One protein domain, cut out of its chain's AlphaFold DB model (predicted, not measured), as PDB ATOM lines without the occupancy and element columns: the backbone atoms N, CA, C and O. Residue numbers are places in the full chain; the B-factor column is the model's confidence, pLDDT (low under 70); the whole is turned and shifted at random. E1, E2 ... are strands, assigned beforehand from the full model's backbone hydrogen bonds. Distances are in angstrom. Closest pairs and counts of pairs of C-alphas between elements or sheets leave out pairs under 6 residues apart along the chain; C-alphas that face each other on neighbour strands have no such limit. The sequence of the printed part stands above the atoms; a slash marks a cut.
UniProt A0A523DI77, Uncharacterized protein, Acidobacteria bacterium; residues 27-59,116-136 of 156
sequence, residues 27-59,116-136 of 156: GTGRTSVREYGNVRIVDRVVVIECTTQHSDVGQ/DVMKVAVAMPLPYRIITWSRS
ATOM      1  N   GLY A  27     -15.278   1.669  34.254       67.44
ATOM      2  CA  GLY A  27     -15.294   0.487  35.104       67.44
ATOM      3  C   GLY A  27     -15.352   0.885  36.573       67.44
ATOM      4  O   GLY A  27     -14.437   1.552  37.056       67.44
ATOM      5  N   THR A  28     -16.379   0.439  37.300       73.12
ATOM      6  CA  THR A  28     -16.385   0.513  38.770       73.12
ATOM      7  C   THR A  28     -16.251  -0.890  39.345       73.12
ATOM      8  O   THR A  28     -17.075  -1.767  39.085       73.12
ATOM      9  N   GLY A  29     -15.194  -1.105  40.131       73.44
ATOM     10  CA  GLY A  29     -14.953  -2.350  40.852       73.44
ATOM     11  C   GLY A  29     -15.374  -2.241  42.315       73.44
ATOM     12  O   GLY A  29     -15.009  -1.281  42.995       73.44
ATOM     13  N   ARG A  30     -16.096  -3.237  42.835       77.69
ATOM     14  CA  ARG A  30     -16.273  -3.440  44.283       77.69
ATOM     15  C   ARG A  30     -15.771  -4.819  44.673       77.69
ATOM     16  O   ARG A  30     -16.007  -5.796  43.970       77.69
ATOM     17  N   THR A  31     -15.088  -4.902  45.806       74.88
ATOM     18  CA  THR A  31     -14.709  -6.175  46.422       74.88
ATOM     19  C   THR A  31     -15.408  -6.275  47.765       74.88
ATOM     20  O   THR A  31     -15.258  -5.387  48.600       74.88
ATOM     21  N   SER A  32     -16.173  -7.340  47.974       77.88
ATOM     22  CA  SER A  32     -16.713  -7.695  49.284       77.88
ATOM     23  C   SER A  32     -16.184  -9.055  49.703       77.88
ATOM     24  O   SER A  32     -16.002  -9.938  48.872       77.88
ATOM     25  N   VAL A  33     -15.940  -9.226  50.996       80.00
ATOM     26  CA  VAL A  33     -15.493 -10.493  51.572       80.00
ATOM     27  C   VAL A  33     -16.588 -10.988  52.506       80.00
ATOM     28  O   VAL A  33     -17.097 -10.209  53.308       80.00
ATOM     29  N   ARG A  34     -16.958 -12.263  52.390       79.50
ATOM     30  CA  ARG A  34     -17.889 -12.945  53.296       79.50
ATOM     31  C   ARG A  34     -17.215 -14.193  53.849       79.50
ATOM     32  O   ARG A  34     -16.526 -14.890  53.109       79.50
ATOM     33  N   GLU A  35     -17.413 -14.474  55.126       76.75
ATOM     34  CA  GLU A  35     -16.846 -15.648  55.793       76.75
ATOM     35  C   GLU A  35     -17.985 -16.559  56.265       76.75
ATOM     36  O   GLU A  35     -18.949 -16.092  56.869       76.75
ATOM     37  N   TYR A  36     -17.886 -17.851  55.948       77.00
ATOM     38  CA  TYR A  36     -18.855 -18.889  56.293       77.00
ATOM     39  C   TYR A  36     -18.107 -20.097  56.861       77.00
ATOM     40  O   TYR A  36     -17.625 -20.948  56.114       77.00
ATOM     41  N   GLY A  37     -17.976 -20.159  58.188       86.12
ATOM     42  CA  GLY A  37     -17.162 -21.185  58.843       86.12
ATOM     43  C   GLY A  37     -15.704 -21.107  58.380       86.12
ATOM     44  O   GLY A  37     -15.053 -20.079  58.547       86.12
ATOM     45  N   ASN A  38     -15.209 -22.176  57.759       72.25
ATOM     46  CA  ASN A  38     -13.865 -22.261  57.182       72.25
ATOM     47  C   ASN A  38     -13.776 -21.769  55.720       72.25
ATOM     48  O   ASN A  38     -12.710 -21.867  55.107       72.25
ATOM     49  N   VAL A  39     -14.866 -21.244  55.150       62.94
ATOM     50  CA  VAL A  39     -14.916 -20.762  53.764       62.94
ATOM     51  C   VAL A  39     -14.850 -19.240  53.724       62.94
ATOM     52  O   VAL A  39     -15.673 -18.550  54.327       62.94
ATOM     53  N   ARG A  40     -13.905 -18.698  52.950       68.69
ATOM     54  CA  ARG A  40     -13.814 -17.260  52.666       68.69
ATOM     55  C   ARG A  40     -14.223 -17.001  51.223       68.69
ATOM     56  O   ARG A  40     -13.538 -17.426  50.298       68.69
ATOM     57  N   ILE A  41     -15.326 -16.288  51.035       72.12
ATOM     58  CA  ILE A  41     -15.825 -15.887  49.722       72.12
ATOM     59  C   ILE A  41     -15.354 -14.467  49.434       72.12
ATOM     60  O   ILE A  41     -15.653 -13.540  50.191       72.12
ATOM     61  N   VAL A  42     -14.629 -14.287  48.335       76.06
ATOM     62  CA  VAL A  42     -14.270 -12.965  47.819       76.06
ATOM     63  C   VAL A  42     -15.166 -12.692  46.618       76.06
ATOM     64  O   VAL A  42     -14.992 -13.271  45.555       76.06
ATOM     65  N   ASP A  43     -16.158 -11.827  46.805       73.12
ATOM     66  CA  ASP A  43     -17.038 -11.342  45.745       73.12
ATOM     67  C   ASP A  43     -16.357 -10.138  45.077       73.12
ATOM     68  O   ASP A  43     -16.212  -9.074  45.693       73.12
ATOM     69  N   ARG A  44     -15.957 -10.271  43.811       73.81
ATOM     70  CA  ARG A  44     -15.485  -9.150  42.986       73.81
ATOM     71  C   ARG A  44     -16.540  -8.795  41.956       73.81
ATOM     72  O   ARG A  44     -16.825  -9.585  41.065       73.81
ATOM     73  N   VAL A  45     -17.107  -7.600  42.072       74.62
ATOM     74  CA  VAL A  45     -18.076  -7.070  41.113       74.62
ATOM     75  C   VAL A  45     -17.365  -6.082  40.205       74.62
ATOM     76  O   VAL A  45     -16.816  -5.094  40.695       74.62
ATOM     77  N   VAL A  46     -17.390  -6.338  38.900       73.94
ATOM     78  CA  VAL A  46     -16.952  -5.389  37.873       73.94
ATOM     79  C   VAL A  46     -18.183  -4.949  37.099       73.94
ATOM     80  O   VAL A  46     -18.840  -5.766  36.453       73.94
ATOM     81  N   VAL A  47     -18.505  -3.663  37.201       74.88
ATOM     82  CA  VAL A  47     -19.552  -3.035  36.394       74.88
ATOM     83  C   VAL A  47     -18.880  -2.374  35.205       74.88
ATOM     84  O   VAL A  47     -17.994  -1.538  35.395       74.88
ATOM     85  N   ILE A  48     -19.284  -2.774  34.003       74.06
ATOM     86  CA  ILE A  48     -18.845  -2.159  32.752       74.06
ATOM     87  C   ILE A  48     -20.022  -1.347  32.226       74.06
ATOM     88  O   ILE A  48     -21.039  -1.908  31.809       74.06
ATOM     89  N   GLU A  49     -19.889  -0.026  32.277       70.94
ATOM     90  CA  GLU A  49     -20.833   0.889  31.647       70.94
ATOM     91  C   GLU A  49     -20.357   1.167  30.221       70.94
ATOM     92  O   GLU A  49     -19.236   1.634  30.004       70.94
ATOM     93  N   CYS A  50     -21.203   0.840  29.243       67.75
ATOM     94  CA  CYS A  50     -20.946   1.097  27.833       67.75
ATOM     95  C   CYS A  50     -21.944   2.151  27.352       67.75
ATOM     96  O   CYS A  50     -23.148   1.906  27.319       67.75
ATOM     97  N   THR A  51     -21.456   3.352  27.036       64.31
ATOM     98  CA  THR A  51     -22.304   4.497  26.664       64.31
ATOM     99  C   THR A  51     -22.484   4.656  25.154       64.31
ATOM    100  O   THR A  51     -22.951   5.699  24.700       64.31
ATOM    101  N   THR A  52     -22.100   3.672  24.342       64.31
ATOM    102  CA  THR A  52     -22.206   3.781  22.884       64.31
ATOM    103  C   THR A  52     -23.625   3.491  22.408       64.31
ATOM    104  O   THR A  52     -24.169   2.406  22.586       64.31
ATOM    105  N   GLN A  53     -24.207   4.485  21.742       62.94
ATOM    106  CA  GLN A  53     -25.596   4.511  21.275       62.94
ATOM    107  C   GLN A  53     -25.916   3.507  20.149       62.94
ATOM    108  O   GLN A  53     -27.067   3.421  19.734       62.94
ATOM    109  N   HIS A  54     -24.920   2.783  19.624       59.06
ATOM    110  CA  HIS A  54     -25.068   1.975  18.408       59.06
ATOM    111  C   HIS A  54     -24.184   0.718  18.353       59.06
ATOM    112  O   HIS A  54     -23.977   0.154  17.277       59.06
ATOM    113  N   SER A  55     -23.635   0.276  19.485       64.81
ATOM    114  CA  SER A  55     -22.874  -0.973  19.519       64.81
ATOM    115  C   SER A  55     -23.821  -2.156  19.332       64.81
ATOM    116  O   SER A  55     -24.772  -2.315  20.092       64.81
ATOM    117  N   ASP A  56     -23.550  -2.989  18.327       80.69
ATOM    118  CA  ASP A  56     -24.200  -4.290  18.183       80.69
ATOM    119  C   ASP A  56     -24.045  -5.086  19.494       80.69
ATOM    120  O   ASP A  56     -22.961  -5.127  20.086       80.69
ATOM    121  N   VAL A  57     -25.126  -5.725  19.951       75.00
ATOM    122  CA  VAL A  57     -25.152  -6.536  21.181       75.00
ATOM    123  C   VAL A  57     -24.046  -7.596  21.142       75.00
ATOM    124  O   VAL A  57     -23.419  -7.878  22.167       75.00
ATOM    125  N   GLY A  58     -23.736  -8.124  19.951       79.25
ATOM    126  CA  GLY A  58     -22.623  -9.051  19.742       79.25
ATOM    127  C   GLY A  58     -21.259  -8.478  20.143       79.25
ATOM    128  O   GLY A  58     -20.463  -9.169  20.783       79.25
ATOM    129  N   GLN A  59     -20.994  -7.201  19.850       80.56
ATOM    130  CA  GLN A  59     -19.735  -6.539  20.215       80.56
ATOM    131  C   GLN A  59     -19.634  -6.299  21.723       80.56
ATOM    132  O   GLN A  59     -18.573  -6.522  22.307       80.56
ATOM    133  N   ASP A 116     -13.261 -17.633  45.115       68.88
ATOM    134  CA  ASP A 116     -13.261 -16.357  44.392       68.88
ATOM    135  C   ASP A 116     -14.448 -16.335  43.423       68.88
ATOM    136  O   ASP A 116     -14.517 -17.134  42.489       68.88
ATOM    137  N   VAL A 117     -15.412 -15.448  43.675       73.31
ATOM    138  CA  VAL A 117     -16.609 -15.289  42.846       73.31
ATOM    139  C   VAL A 117     -16.514 -13.950  42.135       73.31
ATOM    140  O   VAL A 117     -16.632 -12.885  42.742       73.31
ATOM    141  N   MET A 118     -16.345 -13.995  40.817       72.31
ATOM    142  CA  MET A 118     -16.360 -12.793  39.995       72.31
ATOM    143  C   MET A 118     -17.735 -12.595  39.363       72.31
ATOM    144  O   MET A 118     -18.200 -13.451  38.613       72.31
ATOM    145  N   LYS A 119     -18.355 -11.451  39.663       71.94
ATOM    146  CA  LYS A 119     -19.610 -10.979  39.081       71.94
ATOM    147  C   LYS A 119     -19.311  -9.891  38.066       71.94
ATOM    148  O   LYS A 119     -18.820  -8.822  38.420       71.94
ATOM    149  N   VAL A 120     -19.614 -10.161  36.806       70.69
ATOM    150  CA  VAL A 120     -19.576  -9.146  35.752       70.69
ATOM    151  C   VAL A 120     -21.000  -8.684  35.528       70.69
ATOM    152  O   VAL A 120     -21.863  -9.528  35.307       70.69
ATOM    153  N   ALA A 121     -21.231  -7.377  35.618       71.62
ATOM    154  CA  ALA A 121     -22.493  -6.748  35.261       71.62
ATOM    155  C   ALA A 121     -22.250  -5.818  34.070       71.62
ATOM    156  O   ALA A 121     -21.368  -4.957  34.114       71.62
ATOM    157  N   VAL A 122     -23.038  -5.996  33.014       69.88
ATOM    158  CA  VAL A 122     -23.034  -5.116  31.843       69.88
ATOM    159  C   VAL A 122     -24.306  -4.286  31.898       69.88
ATOM    160  O   VAL A 122     -25.403  -4.838  31.865       69.88
ATOM    161  N   ALA A 123     -24.167  -2.969  32.023       69.25
ATOM    162  CA  ALA A 123     -25.303  -2.062  31.944       69.25
ATOM    163  C   ALA A 123     -25.515  -1.663  30.477       69.25
ATOM    164  O   ALA A 123     -24.626  -1.079  29.859       69.25
ATOM    165  N   MET A 124     -26.687  -1.988  29.925       64.38
ATOM    166  CA  MET A 124     -27.136  -1.500  28.618       64.38
ATOM    167  C   MET A 124     -28.120  -0.339  28.815       64.38
ATOM    168  O   MET A 124     -28.968  -0.420  29.714       64.38
ATOM    169  N   PRO A 125     -28.050   0.727  27.999       64.56
ATOM    170  CA  PRO A 125     -29.027   1.806  28.023       64.56
ATOM    171  C   PRO A 125     -30.377   1.314  27.469       64.56
ATOM    172  O   PRO A 125     -30.682   1.483  26.299       64.56
ATOM    173  N   LEU A 126     -31.184   0.746  28.370       68.81
ATOM    174  CA  LEU A 126     -32.609   0.394  28.264       68.81
ATOM    175  C   LEU A 126     -33.028  -0.829  27.409       68.81
ATOM    176  O   LEU A 126     -32.576  -0.988  26.278       68.81
ATOM    177  N   PRO A 127     -34.002  -1.627  27.912       58.28
ATOM    178  CA  PRO A 127     -34.290  -1.837  29.334       58.28
ATOM    179  C   PRO A 127     -33.083  -2.562  29.956       58.28
ATOM    180  O   PRO A 127     -32.540  -3.499  29.375       58.28
ATOM    181  N   TYR A 128     -32.592  -2.076  31.097       58.19
ATOM    182  CA  TYR A 128     -31.335  -2.540  31.688       58.19
ATOM    183  C   TYR A 128     -31.424  -4.037  32.038       58.19
ATOM    184  O   TYR A 128     -32.111  -4.442  32.970       58.19
ATOM    185  N   ARG A 129     -30.716  -4.886  31.290       61.59
ATOM    186  CA  ARG A 129     -30.573  -6.306  31.623       61.59
ATOM    187  C   ARG A 129     -29.254  -6.507  32.349       61.59
ATOM    188  O   ARG A 129     -28.192  -6.441  31.738       61.59
ATOM    189  N   ILE A 130     -29.318  -6.742  33.656       62.75
ATOM    190  CA  ILE A 130     -28.130  -7.071  34.449       62.75
ATOM    191  C   ILE A 130     -27.894  -8.572  34.330       62.75
ATOM    192  O   ILE A 130     -28.430  -9.357  35.109       62.75
ATOM    193  N   ILE A 131     -27.064  -8.969  33.371       60.84
ATOM    194  CA  ILE A 131     -26.574 -10.343  33.308       60.84
ATOM    195  C   ILE A 131     -25.481 -10.470  34.362       60.84
ATOM    196  O   ILE A 131     -24.455  -9.804  34.261       60.84
ATOM    197  N   THR A 132     -25.721 -11.287  35.388       62.31
ATOM    198  CA  THR A 132     -24.711 -11.599  36.404       62.31
ATOM    199  C   THR A 132     -24.111 -12.954  36.097       62.31
ATOM    200  O   THR A 132     -24.815 -13.959  36.091       62.31
ATOM    201  N   TRP A 133     -22.803 -12.982  35.898       66.25
ATOM    202  CA  TRP A 133     -22.044 -14.220  35.773       66.25
ATOM    203  C   TRP A 133     -21.434 -14.577  37.127       66.25
ATOM    204  O   TRP A 133     -21.027 -13.688  37.863       66.25
ATOM    205  N   SER A 134     -21.358 -15.856  37.482       64.12
ATOM    206  CA  SER A 134     -20.607 -16.302  38.660       64.12
ATOM    207  C   SER A 134     -19.831 -17.553  38.305       64.12
ATOM    208  O   SER A 134     -20.427 -18.509  37.810       64.12
ATOM    209  N   ARG A 135     -18.531 -17.570  38.591       62.56
ATOM    210  CA  ARG A 135     -17.712 -18.775  38.500       62.56
ATOM    211  C   ARG A 135     -17.403 -19.266  39.906       62.56
ATOM    212  O   ARG A 135     -16.912 -18.497  40.721       62.56
ATOM    213  N   SER A 136     -17.695 -20.532  40.175       60.28
ATOM    214  CA  SER A 136     -17.207 -21.238  41.357       60.28
ATOM    215  C   SER A 136     -15.983 -22.055  40.961       60.28
ATOM    216  O   SER A 136     -16.066 -22.858  40.027       60.28
TER     217      SER A 136
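AT A GLANCE: This is residues 27 to 59 and 116 to 136 of the 156 residues of an uncharacterized protein of Acidobacteria bacterium (UniProt A0A523DI77). A long, narrow, twisted ribbon of three strands makes the length of a rod: the hairpin of E1 and E2, with E3 side by side with E2. At the end away from the hairpin's turn, residues 51 to 59 lead off from E2 in a loop, while residues 124 to 136, with no named element, fold back along E3. The printed part has 54 residues with three named strands, E1, E2 and E3 along the chain, and no named helix. The sheet is mixed, in the order E1, E2, E3, and the class is all strand. The whole is loose, with a radius of gyration of the C-alphas of 14.1 A and spans of 47 by 18 by 18 A.

IN THESE COORDINATES: E2, residues 39 to 50, is the longest strand by residues and measures 34.4 A from first to last C-alpha. Its C-alpha 39 is at (-14.916, -20.762, 53.764) and its C-alpha 50 at (-20.946, 1.097, 27.833). E1, residues 27 to 36, is 28.9 A long and begins with C-alpha 27 at (-15.294, 0.487, 35.104). E3, residues 116 to 123, is 22.5 A long and ends with C-alpha 123 at (-25.303, -2.062, 31.944).

HOW THE PARTS SIT: E2 is the inner strand of the sheet, and E1 and E3 are its edge strands. E1 and E2 form a hairpin with a tight link of 2 residues. They are antiparallel, with 163 degrees between their directions. The C-alphas of Thr 31 and Arg 44 face each other at 4.6 A. N 30 and O 45, at 2.9 A, and N 41 and O 34, at 2.8 A, are within hydrogen-bond range. E2 and E3 are parallel, with 20 degrees between their directions. The C-alphas of Val 45 and Lys 119 face each other at 4.7 A. N 46 and O 119, at 2.9 A, and N 119 and O 44, at 2.8 A, are within hydrogen-bond range. The C-alphas of the sheet lie up to 4.7 A off its best plane.

THE WHOLE: The two C-alphas farthest apart are those of Gly 37 and His 54, at 47.3 A. Residues 60 to 115 are not printed, and C-alphas 59 and 116 are 26.9 A apart across this cut. The link from E2 to E3 runs across the cut. The 13 residues from 124 to 136 have their C-alphas 6 to 17 A from the mean of all C-alphas. The mean pLDDT of the printed part is 70.2. It is under 70 in 25 residues: 27, 39 to 40, 50 to 55, 116 and 122 to 136.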